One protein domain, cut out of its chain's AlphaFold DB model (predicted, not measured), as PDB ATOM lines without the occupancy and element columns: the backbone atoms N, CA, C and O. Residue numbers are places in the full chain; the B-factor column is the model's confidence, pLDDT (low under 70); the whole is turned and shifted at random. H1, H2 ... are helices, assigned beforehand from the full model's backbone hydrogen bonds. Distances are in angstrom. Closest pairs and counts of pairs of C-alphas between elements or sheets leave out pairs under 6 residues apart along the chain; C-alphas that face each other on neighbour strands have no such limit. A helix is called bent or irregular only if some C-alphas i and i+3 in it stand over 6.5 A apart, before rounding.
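This is residues 33 to 121 of the 133 residues of the protein "Transposase" of Calothrix brevissima NIES-22 (UniProt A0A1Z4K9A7). Helices H1, H2 and H3 make a small triangle: H1 and H2 meet at a corner, and H3 runs back from the far end of H2 towards H1. H5 packs side by side with H1, short H4 is near H3, and residues 63 to 68 and 110 to 116 stick out as free loops. The 89 printed residues hold five named helices, H1 to H5 in order, and no named strand; the class is all helix, with under half of the residues in named elements. The whole is compact, with a radius of gyration of the C-alphas of 13.7 A and spans of 38 by 29 by 26 A.

H1, residues 34 to 48, begins at C-alpha 34 (164.069, 152.294, 131.823) and is 24.3 A long; it is irregular, with C-alphas 34 and 37 7.5 A apart. H2 is residues 50 to 55, H3 residues 71 to 83, 18.4 A long, and H4 residues 92 to 95. H5, residues 99 to 104, ends at C-alpha 104 (156.539, 141.205, 127.219).

H1 and H2 are close but not clearly touching, about perpendicular at 73 degrees; their closest C-alphas, of Asp 45 and Thr 51, are 6.7 A apart. H2 and H3 touch, closest at the C-alphas of Ala 55 and Asp 72, 5.0 A, at a steep tilt of 47 degrees, opposite ways. H1 and H3 are close but not clearly touching, with the C-alphas of Ile 38 and Tyr 80 closest at 6.9 A. H3 and H4 are near each other. H1 and H5 touch, closest at the C-alphas of Ala 42 and Ser 104, 5.3 A, at a shallow tilt of 20 degrees, the same way. In H2, H3 and H5 every O i to N i+4 pair is within hydrogen-bond range, in H1 8 of 11; H4 is too short for such a pair.

The C-alphas farthest apart, of Glu 63 and Ser 121, are 40.7 A apart. The printed part has no cut. The link from H2 to H3 is long, 15 residues. Residue 33 and residues 108 to 121 have pLDDT under 70.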
ATOM      1  N   THR A  33     167.014 148.757 133.339       69.00
ATOM      2  CA  THR A  33     166.403 149.292 132.118       69.00
ATOM      3  C   THR A  33     165.313 150.282 132.495       69.00
ATOM      4  O   THR A  33     164.617 150.094 133.492       69.00
ATOM      5  N   SER A  34     165.169 151.328 131.687       71.19
ATOM      6  CA  SER A  34     164.069 152.294 131.823       71.19
ATOM      7  C   SER A  34     162.741 151.703 131.337       71.19
ATOM      8  O   SER A  34     161.678 152.111 131.793       71.19
ATOM      9  N   ASP A  35     162.804 150.680 130.482       75.25
ATOM     10  CA  ASP A  35     161.641 150.119 129.787       75.25
ATOM     11  C   ASP A  35     160.936 149.026 130.601       75.25
ATOM     12  O   ASP A  35     159.986 148.396 130.147       75.25
ATOM     13  N   ALA A  36     161.358 148.824 131.850       75.50
ATOM     14  CA  ALA A  36     160.829 147.828 132.777       75.50
ATOM     15  C   ALA A  36     159.315 147.913 132.981       75.50
ATOM     16  O   ALA A  36     158.660 146.902 133.224       75.50
ATOM     17  N   GLY A  37     158.752 149.122 132.876       81.25
ATOM     18  CA  GLY A  37     157.321 149.360 133.046       81.25
ATOM     19  C   GLY A  37     156.458 148.519 132.103       81.25
ATOM     20  O   GLY A  37     155.324 148.184 132.448       81.25
ATOM     21  N   ILE A  38     156.997 148.094 130.956       87.31
ATOM     22  CA  ILE A  38     156.245 147.280 130.006       87.31
ATOM     23  C   ILE A  38     155.910 145.880 130.530       87.31
ATOM     24  O   ILE A  38     154.880 145.326 130.151       87.31
ATOM     25  N   SER A  39     156.674 145.334 131.481       86.25
ATOM     26  CA  SER A  39     156.338 144.040 132.082       86.25
ATOM     27  C   SER A  39     155.039 144.102 132.894       86.25
ATOM     28  O   SER A  39     154.276 143.135 132.906       86.25
ATOM     29  N   LEU A  40     154.753 145.246 133.529       87.94
ATOM     30  CA  LEU A  40     153.498 145.488 134.245       87.94
ATOM     31  C   LEU A  40     152.318 145.583 133.274       87.94
ATOM     32  O   LEU A  40     151.255 145.018 133.529       87.94
ATOM     33  N   ILE A  41     152.515 146.268 132.147       91.19
ATOM     34  CA  ILE A  41     151.517 146.354 131.076       91.19
ATOM     35  C   ILE A  41     151.232 144.966 130.506       91.19
ATOM     36  O   ILE A  41     150.071 144.597 130.356       91.19
ATOM     37  N   ALA A  42     152.273 144.168 130.267       91.19
ATOM     38  CA  ALA A  42     152.130 142.811 129.763       91.19
ATOM     39  C   ALA A  42     151.409 141.887 130.756       91.19
ATOM     40  O   ALA A  42     150.571 141.085 130.355       91.19
ATOM     41  N   GLU A  43     151.687 142.015 132.056       89.75
ATOM     42  CA  GLU A  43     150.958 141.304 133.114       89.75
ATOM     43  C   GLU A  43     149.471 141.681 133.138       89.75
ATOM     44  O   GLU A  43     148.598 140.815 133.237       89.75
ATOM     45  N   LEU A  44     149.167 142.976 133.036       93.38
ATOM     46  CA  LEU A  44     147.795 143.468 132.982       93.38
ATOM     47  C   LEU A  44     147.071 142.943 131.739       93.38
ATOM     48  O   LEU A  44     145.942 142.458 131.844       93.38
ATOM     49  N   ASP A  45     147.715 143.028 130.579       94.12
ATOM     50  CA  ASP A  45     147.153 142.567 129.319       94.12
ATOM     51  C   ASP A  45     146.907 141.056 129.329       94.12
ATOM     52  O   ASP A  45     145.808 140.640 128.978       94.12
ATOM     53  N   ARG A  46     147.836 140.233 129.836       91.06
ATOM     54  CA  ARG A  46     147.613 138.783 130.004       91.06
ATOM     55  C   ARG A  46     146.400 138.488 130.887       91.06
ATOM     56  O   ARG A  46     145.542 137.694 130.507       91.06
ATOM     57  N   LYS A  47     146.262 139.188 132.019       93.19
ATOM     58  CA  LYS A  47     145.124 139.021 132.947       93.19
ATOM     59  C   LYS A  47     143.786 139.473 132.369       93.19
ATOM     60  O   LYS A  47     142.739 138.978 132.785       93.19
ATOM     61  N   ARG A  48     143.786 140.454 131.464       95.31
ATOM     62  CA  ARG A  48     142.561 141.054 130.900       95.31
ATOM     63  C   ARG A  48     142.268 140.610 129.465       95.31
ATOM     64  O   ARG A  48     141.164 140.851 128.968       95.31
ATOM     65  N   GLY A  49     143.231 139.960 128.821       94.50
ATOM     66  CA  GLY A  49     143.210 139.524 127.433       94.50
ATOM     67  C   GLY A  49     142.920 140.651 126.445       94.50
ATOM     68  O   GLY A  49     142.162 140.414 125.510       94.50
ATOM     69  N   ILE A  50     143.423 141.874 126.654       95.56
ATOM     70  CA  ILE A  50     143.030 143.039 125.837       95.56
ATOM     71  C   ILE A  50     143.514 142.847 124.396       95.56
ATOM     72  O   ILE A  50     142.695 142.848 123.473       95.56
ATOM     73  N   THR A  51     144.811 142.608 124.196       96.06
ATOM     74  CA  THR A  51     145.403 142.415 122.862       96.06
ATOM     75  C   THR A  51     144.893 141.137 122.195       96.06
ATOM     76  O   THR A  51     144.548 141.159 121.018       96.06
ATOM     77  N   SER A  52     144.731 140.045 122.951       95.12
ATOM     78  CA  SER A  52     144.160 138.783 122.453       95.12
ATOM     79  C   SER A  52     142.715 138.948 121.971       95.12
ATOM     80  O   SER A  52     142.339 138.438 120.916       95.12
ATOM     81  N   ARG A  53     141.881 139.690 122.710       97.12
ATOM     82  CA  ARG A  53     140.500 139.986 122.295       97.12
ATOM     83  C   ARG A  53     140.469 140.873 121.059       97.12
ATOM     84  O   ARG A  53     139.670 140.604 120.170       97.12
ATOM     85  N   LEU A  54     141.348 141.870 120.987       96.56
ATOM     86  CA  LEU A  54     141.496 142.707 119.799       96.56
ATOM     87  C   LEU A  54     141.946 141.879 118.585       96.56
ATOM     88  O   LEU A  54     141.399 142.041 117.501       96.56
ATOM     89  N   ALA A  55     142.867 140.929 118.767       96.62
ATOM     90  CA  ALA A  55     143.350 140.049 117.704       96.62
ATOM     91  C   ALA A  55     142.251 139.188 117.074       96.62
ATOM     92  O   ALA A  55     142.290 138.933 115.874       96.62
ATOM     93  N   LYS A  56     141.232 138.797 117.846       96.88
ATOM     94  CA  LYS A  56     140.074 138.043 117.333       96.88
ATOM     95  C   LYS A  56     139.230 138.832 116.330       96.88
ATOM     96  O   LYS A  56     138.451 138.227 115.599       96.88
ATOM     97  N   CYS A  57     139.377 140.156 116.272       97.06
ATOM     98  CA  CYS A  57     138.730 140.994 115.264       97.06
ATOM     99  C   CYS A  57     139.428 140.931 113.895       97.06
ATOM    100  O   CYS A  57     138.895 141.449 112.918       97.06
ATOM    101  N   PHE A  58     140.605 140.308 113.809       95.62
ATOM    102  CA  PHE A  58     141.384 140.208 112.583       95.62
ATOM    103  C   PHE A  58     141.282 138.806 111.988       95.62
ATOM    104  O   PHE A  58     141.321 137.796 112.690       95.62
ATOM    105  N   LYS A  59     141.219 138.750 110.657       95.81
ATOM    106  CA  LYS A  59     141.426 137.518 109.900       95.81
ATOM    107  C   LYS A  59     142.850 137.511 109.364       95.81
ATOM    108  O   LYS A  59     143.239 138.421 108.636       95.81
ATOM    109  N   ASP A  60     143.626 136.496 109.731       95.44
ATOM    110  CA  ASP A  60     144.981 136.333 109.215       95.44
ATOM    111  C   ASP A  60     144.939 135.666 107.835       95.44
ATOM    112  O   ASP A  60     144.587 134.495 107.709       95.44
ATOM    113  N   TYR A  61     145.260 136.431 106.793       96.38
ATOM    114  CA  TYR A  61     145.307 135.945 105.411       96.38
ATOM    115  C   TYR A  61     146.682 135.385 105.022       96.38
ATOM    116  O   TYR A  61     146.866 134.940 103.889       96.38
ATOM    117  N   ARG A  62     147.664 135.423 105.932       96.06
ATOM    118  CA  ARG A  62     149.009 134.902 105.676       96.06
ATOM    119  C   ARG A  62     148.976 133.378 105.602       96.06
ATOM    120  O   ARG A  62     148.201 132.710 106.283       96.06
ATOM    121  N   GLU A  63     149.869 132.809 104.801       97.12
ATOM    122  CA  GLU A  63     150.047 131.360 104.740       97.12
ATOM    123  C   GLU A  63     150.468 130.809 106.110       97.12
ATOM    124  O   GLU A  63     151.527 131.173 106.626       97.12
ATOM    125  N   ALA A  64     149.688 129.879 106.672       94.38
ATOM    126  CA  ALA A  64     149.896 129.368 108.032       94.38
ATOM    127  C   ALA A  64     151.323 128.847 108.287       94.38
ATOM    128  O   ALA A  64     151.896 129.087 109.346       94.38
ATOM    129  N   LYS A  65     151.944 128.201 107.289       95.75
ATOM    130  CA  LYS A  65     153.316 127.664 107.382       95.75
ATOM    131  C   LYS A  65     154.407 128.742 107.456       95.75
ATOM    132  O   LYS A  65     155.552 128.423 107.760       95.75
ATOM    133  N   ARG A  66     154.074 130.001 107.161       94.50
ATOM    134  CA  ARG A  66     154.996 131.148 107.153       94.50
ATOM    135  C   ARG A  66     154.780 132.077 108.352       94.50
ATOM    136  O   ARG A  66     155.472 133.087 108.477       94.50
ATOM    137  N   ILE A  67     153.841 131.749 109.243       93.62
ATOM    138  CA  ILE A  67     153.551 132.542 110.437       93.62
ATOM    139  C   ILE A  67     154.546 132.174 111.537       93.62
ATOM    140  O   ILE A  67     154.436 131.142 112.190       93.62
ATOM    141  N   LYS A  68     155.518 133.062 111.759       90.88
ATOM    142  CA  LYS A  68     156.404 133.014 112.933       90.88
ATOM    143  C   LYS A  68     155.809 133.738 114.143       90.88
ATOM    144  O   LYS A  68     156.030 133.327 115.274       90.88
ATOM    145  N   HIS A  69     155.095 134.834 113.889       91.00
ATOM    146  CA  HIS A  69     154.494 135.692 114.906       91.00
ATOM    147  C   HIS A  69     152.977 135.747 114.678       91.00
ATOM    148  O   HIS A  69     152.547 136.263 113.630       91.00
ATOM    149  N   PRO A  70     152.172 135.188 115.599       92.19
ATOM    150  CA  PRO A  70     150.719 135.245 115.495       92.19
ATOM    151  C   PRO A  70     150.218 136.690 115.622       92.19
ATOM    152  O   PRO A  70     150.946 137.590 116.048       92.19
ATOM    153  N   VAL A  71     148.985 136.932 115.172       95.00
ATOM    154  CA  VAL A  71     148.415 138.288 115.088       95.00
ATOM    155  C   VAL A  71     148.332 138.965 116.455       95.00
ATOM    156  O   VAL A  71     148.611 140.155 116.557       95.00
ATOM    157  N   ASP A  72     148.015 138.219 117.509       94.31
ATOM    158  CA  ASP A  72     148.000 138.729 118.883       94.31
ATOM    159  C   ASP A  72     149.372 139.250 119.330       94.31
ATOM    160  O   ASP A  72     149.451 140.345 119.877       94.31
ATOM    161  N   SER A  73     150.460 138.546 119.005       92.44
ATOM    162  CA  SER A  73     151.829 138.997 119.279       92.44
ATOM    163  C   SER A  73     152.186 140.266 118.500       92.44
ATOM    164  O   SER A  73     152.849 141.146 119.042       92.44
ATOM    165  N   LEU A  74     151.733 140.394 117.247       93.44
ATOM    166  CA  LEU A  74     151.956 141.602 116.436       93.44
ATOM    167  C   LEU A  74     151.177 142.810 116.975       93.44
ATOM    168  O   LEU A  74     151.698 143.923 117.018       93.44
ATOM    169  N   ILE A  75     149.937 142.589 117.413       95.94
ATOM    170  CA  ILE A  75     149.109 143.625 118.039       95.94
ATOM    171  C   ILE A  75     149.714 144.042 119.376       95.94
ATOM    172  O   ILE A  75     149.862 145.239 119.612       95.94
ATOM    173  N   ALA A  76     150.113 143.087 120.219       95.00
ATOM    174  CA  ALA A  76     150.792 143.369 121.479       95.00
ATOM    175  C   ALA A  76     152.073 144.179 121.246       95.00
ATOM    176  O   ALA A  76     152.242 145.226 121.864       95.00
ATOM    177  N   GLN A  77     152.911 143.781 120.281       93.44
ATOM    178  CA  GLN A  77     154.102 144.536 119.883       93.44
ATOM    179  C   GLN A  77     153.771 145.993 119.539       93.44
ATOM    180  O   GLN A  77     154.429 146.912 120.027       93.44
ATOM    181  N   ARG A  78     152.738 146.232 118.722       94.44
ATOM    182  CA  ARG A  78     152.374 147.599 118.335       94.44
ATOM    183  C   ARG A  78     151.819 148.403 119.508       94.44
ATOM    184  O   ARG A  78     152.235 149.542 119.697       94.44
ATOM    185  N   VAL A  79     150.905 147.831 120.290       95.19
ATOM    186  CA  VAL A  79     150.285 148.508 121.441       95.19
ATOM    187  C   VAL A  79     151.334 148.850 122.500       95.19
ATOM    188  O   VAL A  79     151.344 149.963 123.013       95.19
ATOM    189  N   TYR A  80     152.253 147.932 122.788       93.94
ATOM    190  CA  TYR A  80     153.315 148.145 123.769       93.94
ATOM    191  C   TYR A  80     154.325 149.190 123.309       93.94
ATOM    192  O   TYR A  80     154.696 150.049 124.102       93.94
ATOM    193  N   GLY A  81     154.698 149.181 122.025       91.69
ATOM    194  CA  GLY A  81     155.537 150.231 121.446       91.69
ATOM    195  C   GLY A  81     154.912 151.619 121.608       91.69
ATOM    196  O   GLY A  81     155.591 152.538 122.044       91.69
ATOM    197  N   LEU A  82     153.605 151.759 121.357       92.00
ATOM    198  CA  LEU A  82     152.891 153.026 121.562       92.00
ATOM    199  C   LEU A  82     152.887 153.472 123.030       92.00
ATOM    200  O   LEU A  82     153.099 154.645 123.311       92.00
ATOM    201  N   ILE A  83     152.669 152.547 123.969       91.31
ATOM    202  CA  ILE A  83     152.685 152.855 125.410       91.31
ATOM    203  C   ILE A  83     154.072 153.329 125.865       91.31
ATOM    204  O   ILE A  83     154.174 154.164 126.758       91.31
ATOM    205  N   MET A  84     155.129 152.803 125.247       87.31
ATOM    206  CA  MET A  84     156.517 153.153 125.542       87.31
ATOM    207  C   MET A  84     157.014 154.410 124.808       87.31
ATOM    208  O   MET A  84     158.130 154.838 125.078       87.31
ATOM    209  N   GLY A  85     156.212 155.013 123.921       88.56
ATOM    210  CA  GLY A  85     156.625 156.187 123.136       88.56
ATOM    211  C   GLY A  85     157.493 155.857 121.915       88.56
ATOM    212  O   GLY A  85     158.318 156.665 121.510       88.56
ATOM    213  N   TYR A  86     157.339 154.655 121.349       88.56
ATOM    214  CA  TYR A  86     157.965 154.230 120.091       88.56
ATOM    215  C   TYR A  86     156.943 154.269 118.939       88.56
ATOM    216  O   TYR A  86     156.633 153.242 118.310       88.56
ATOM    217  N   GLU A  87     156.334 155.437 118.705       88.06
ATOM    218  CA  GLU A  87     155.250 155.617 117.731       88.06
ATOM    219  C   GLU A  87     155.688 155.559 116.263       88.06
ATOM    220  O   GLU A  87     154.934 155.013 115.441       88.06
ATOM    221  N   ASP A  88     156.877 156.078 115.955       86.50
ATOM    222  CA  ASP A  88     157.401 156.354 114.607       86.50
ATOM    223  C   ASP A  88     158.038 155.132 113.918       86.50
ATOM    224  O   ASP A  88     158.347 155.170 112.727       86.50
ATOM    225  N   ILE A  89     158.149 154.017 114.648       86.00
ATOM    226  CA  ILE A  89     158.587 152.695 114.180       86.00
ATOM    227  C   ILE A  89     160.098 152.602 113.874       86.00
ATOM    228  O   ILE A  89     160.603 151.492 113.689       86.00
ATOM    229  N   ASN A  90     160.857 153.699 113.892       88.06
ATOM    230  CA  ASN A  90     162.281 153.679 113.520       88.06
ATOM    231  C   ASN A  90     163.144 152.821 114.474       88.06
ATOM    232  O   ASN A  90     164.090 152.168 114.029       88.06
ATOM    233  N   ASP A  91     162.748 152.722 115.742       84.44
ATOM    234  CA  ASP A  91     163.460 151.982 116.781       84.44
ATOM    235  C   ASP A  91     163.105 150.491 116.814       84.44
ATOM    236  O   ASP A  91     163.750 149.707 117.512       84.44
ATOM    237  N   HIS A  92     162.107 150.040 116.042       87.12
ATOM    238  CA  HIS A  92     161.616 148.656 116.136       87.12
ATOM    239  C   HIS A  92     162.638 147.618 115.657       87.12
ATOM    240  O   HIS A  92     162.600 146.468 116.107       87.12
ATOM    241  N   GLU A  93     163.588 148.016 114.805       87.44
ATOM    242  CA  GLU A  93     164.705 147.150 114.413       87.44
ATOM    243  C   GLU A  93     165.683 146.913 115.567       87.44
ATOM    244  O   GLU A  93     166.254 145.833 115.671       87.44
ATOM    245  N   GLN A  94     165.838 147.873 116.480       86.31
ATOM    246  CA  GLN A  94     166.621 147.672 117.701       86.31
ATOM    247  C   GLN A  94     165.772 146.955 118.761       86.31
ATOM    248  O   GLN A  94     166.196 145.953 119.341       86.31
ATOM    249  N   LEU A  95     164.521 147.384 118.934       85.88
ATOM    250  CA  LEU A  95     163.589 146.894 119.952       85.88
ATOM    251  C   LEU A  95     163.268 145.395 119.820       85.88
ATOM    252  O   LEU A  95     163.027 144.712 120.812       85.88
ATOM    253  N   ARG A  96     163.334 144.817 118.611       85.62
ATOM    254  CA  ARG A  96     163.172 143.359 118.395       85.62
ATOM    255  C   ARG A  96     164.226 142.501 119.116       85.62
ATOM    256  O   ARG A  96     164.036 141.277 119.235       85.62
ATOM    257  N   HIS A  97     165.351 143.112 119.490       85.12
ATOM    258  CA  HIS A  97     166.455 142.510 120.231       85.12
ATOM    259  C   HIS A  97     166.413 142.846 121.723       85.12
ATOM    260  O   HIS A  97     167.120 142.193 122.489       85.12
ATOM    261  N   ASP A  98     165.566 143.792 122.136       84.38
ATOM    262  CA  ASP A  98     165.378 144.108 123.542       84.38
ATOM    263  C   ASP A  98     164.751 142.920 124.285       84.38
ATOM    264  O   ASP A  98     163.766 142.306 123.851       84.38
ATOM    265  N   LEU A  99     165.362 142.570 125.416       79.81
ATOM    266  CA  LEU A  99     164.956 141.417 126.203       79.81
ATOM    267  C   LEU A  99     163.606 141.653 126.886       79.81
ATOM    268  O   LEU A  99     162.788 140.735 126.925       79.81
ATOM    269  N   MET A 100     163.365 142.849 127.430       81.94
ATOM    270  CA  MET A 100     162.126 143.152 128.153       81.94
ATOM    271  C   MET A 100     160.944 143.273 127.221       81.94
ATOM    272  O   MET A 100     159.875 142.726 127.504       81.94
ATOM    273  N   PHE A 101     161.148 143.916 126.082       87.25
ATOM    274  CA  PHE A 101     160.136 144.012 125.057       87.25
ATOM    275  C   PHE A 101     159.810 142.634 124.484       87.25
ATOM    276  O   PHE A 101     158.643 142.246 124.432       87.25
ATOM    277  N   GLY A 102     160.842 141.846 124.155       87.94
ATOM    278  CA  GLY A 102     160.697 140.465 123.708       87.94
ATOM    279  C   GLY A 102     159.900 139.607 124.693       87.94
ATOM    280  O   GLY A 102     158.899 139.004 124.304       87.94
ATOM    281  N   LEU A 103     160.288 139.588 125.971       85.06
ATOM    282  CA  LEU A 103     159.560 138.841 127.001       85.06
ATOM    283  C   LEU A 103     158.114 139.330 127.147       85.06
ATOM    284  O   LEU A 103     157.198 138.523 127.280       85.06
ATOM    285  N   SER A 104     157.880 140.637 127.066       88.56
ATOM    286  CA  SER A 104     156.539 141.205 127.219       88.56
ATOM    287  C   SER A 104     155.582 140.767 126.111       88.56
ATOM    288  O   SER A 104     154.414 140.508 126.392       88.56
ATOM    289  N   VAL A 105     156.075 140.589 124.881       90.50
ATOM    290  CA  VAL A 105     155.288 140.078 123.741       90.50
ATOM    291  C   VAL A 105     155.336 138.550 123.588       90.50
ATOM    292  O   VAL A 105     154.963 138.021 122.543       90.50
ATOM    293  N   GLY A 106     155.811 137.815 124.600       82.88
ATOM    294  CA  GLY A 106     155.824 136.347 124.589       82.88
ATOM    295  C   GLY A 106     156.980 135.709 123.810       82.88
ATOM    296  O   GLY A 106     156.956 134.509 123.538       82.88
ATOM    297  N   LYS A 107     158.017 136.471 123.446       78.62
ATOM    298  CA  LYS A 107     159.228 135.935 122.815       78.62
ATOM    299  C   LYS A 107     160.160 135.359 123.883       78.62
ATOM    300  O   LYS A 107     160.898 136.085 124.543       78.62
ATOM    301  N   ALA A 108     160.181 134.034 123.988       61.62
ATOM    302  CA  ALA A 108     161.235 133.300 124.678       61.62
ATOM    303  C   ALA A 108     162.601 133.601 124.024       61.62
ATOM    304  O   ALA A 108     162.811 133.330 122.837       61.62
ATOM    305  N   GLY A 109     163.536 134.191 124.772       52.75
ATOM    306  CA  GLY A 109     164.912 134.371 124.302       52.75
ATOM    307  C   GLY A 109     165.591 133.019 124.040       52.75
ATOM    308  O   GLY A 109     165.248 132.019 124.660       52.75
ATOM    309  N   ARG A 110     166.583 132.957 123.140       41.62
ATOM    310  CA  ARG A 110     167.595 131.886 123.215       41.62
ATOM    311  C   ARG A 110     168.654 132.355 124.213       41.62
ATOM    312  O   ARG A 110     169.239 133.411 123.968       41.62
ATOM    313  N   PRO A 111     168.923 131.631 125.309       42.47
ATOM    314  CA  PRO A 111     169.911 132.077 126.273       42.47
ATOM    315  C   PRO A 111     171.316 131.797 125.732       42.47
ATOM    316  O   PRO A 111     171.854 130.709 125.920       42.47
ATOM    317  N   HIS A 112     171.973 132.795 125.137       43.12
ATOM    318  CA  HIS A 112     173.427 132.872 125.283       43.12
ATOM    319  C   HIS A 112     173.694 133.390 126.695       43.12
ATOM    320  O   HIS A 112     173.841 134.581 126.921       43.12
ATOM    321  N   HIS A 113     173.647 132.450 127.644       36.12
ATOM    322  CA  HIS A 113     173.832 132.651 129.081       36.12
ATOM    323  C   HIS A 113     172.796 133.590 129.725       36.12
ATOM    324  O   HIS A 113     172.953 134.804 129.736       36.12
ATOM    325  N   VAL A 114     171.769 132.997 130.351       38.28
ATOM    326  CA  VAL A 114     171.404 133.184 131.774       38.28
ATOM    327  C   VAL A 114     169.953 132.740 132.012       38.28
ATOM    328  O   VAL A 114     168.998 133.338 131.529       38.28
ATOM    329  N   ASN A 115     169.801 131.697 132.829       32.88
ATOM    330  CA  ASN A 115     168.531 131.234 133.391       32.88
ATOM    331  C   ASN A 115     168.067 132.151 134.534       32.88
ATOM    332  O   ASN A 115     168.222 131.786 135.698       32.88
ATOM    333  N   LYS A 116     167.568 133.349 134.212       37.59
ATOM    334  CA  LYS A 116     166.779 134.249 135.084       37.59
ATOM    335  C   LYS A 116     166.464 135.506 134.274       37.59
ATOM    336  O   LYS A 116     167.405 136.183 133.868       37.59
ATOM    337  N   ALA A 117     165.194 135.845 134.049       41.81
ATOM    338  CA  ALA A 117     164.885 137.215 133.644       41.81
ATOM    339  C   ALA A 117     165.199 138.111 134.854       41.81
ATOM    340  O   ALA A 117     164.723 137.872 135.966       41.81
ATOM    341  N   ARG A 118     166.162 139.011 134.636       46.56
ATOM    342  CA  ARG A 118     166.883 139.799 135.643       46.56
ATOM    343  C   ARG A 118     166.056 141.020 136.078       46.56
ATOM    344  O   ARG A 118     165.096 141.359 135.408       46.56
ATOM    345  N   LEU A 119     166.411 141.607 137.224       44.59
ATOM    346  CA  LEU A 119     165.779 142.770 137.872       44.59
ATOM    347  C   LEU A 119     165.521 143.929 136.923       44.59
ATOM    348  O   LEU A 119     166.421 144.216 136.142       44.59
ATOM    349  N   PHE A 120     164.484 144.740 137.179       46.28
ATOM    350  CA  PHE A 120     164.497 146.128 136.715       46.28
ATOM    351  C   PHE A 120     163.792 147.106 137.664       46.28
ATOM    352  O   PHE A 120     162.768 146.788 138.267       46.28
ATOM    353  N   SER A 121     164.359 148.308 137.779       35.38
ATOM    354  CA  SER A 121     163.790 149.439 138.513       35.38
ATOM    355  C   SER A 121     162.760 150.156 137.642       35.38
ATOM    356  O   SER A 121     163.054 150.507 136.501       35.38
TER     357      SER A 121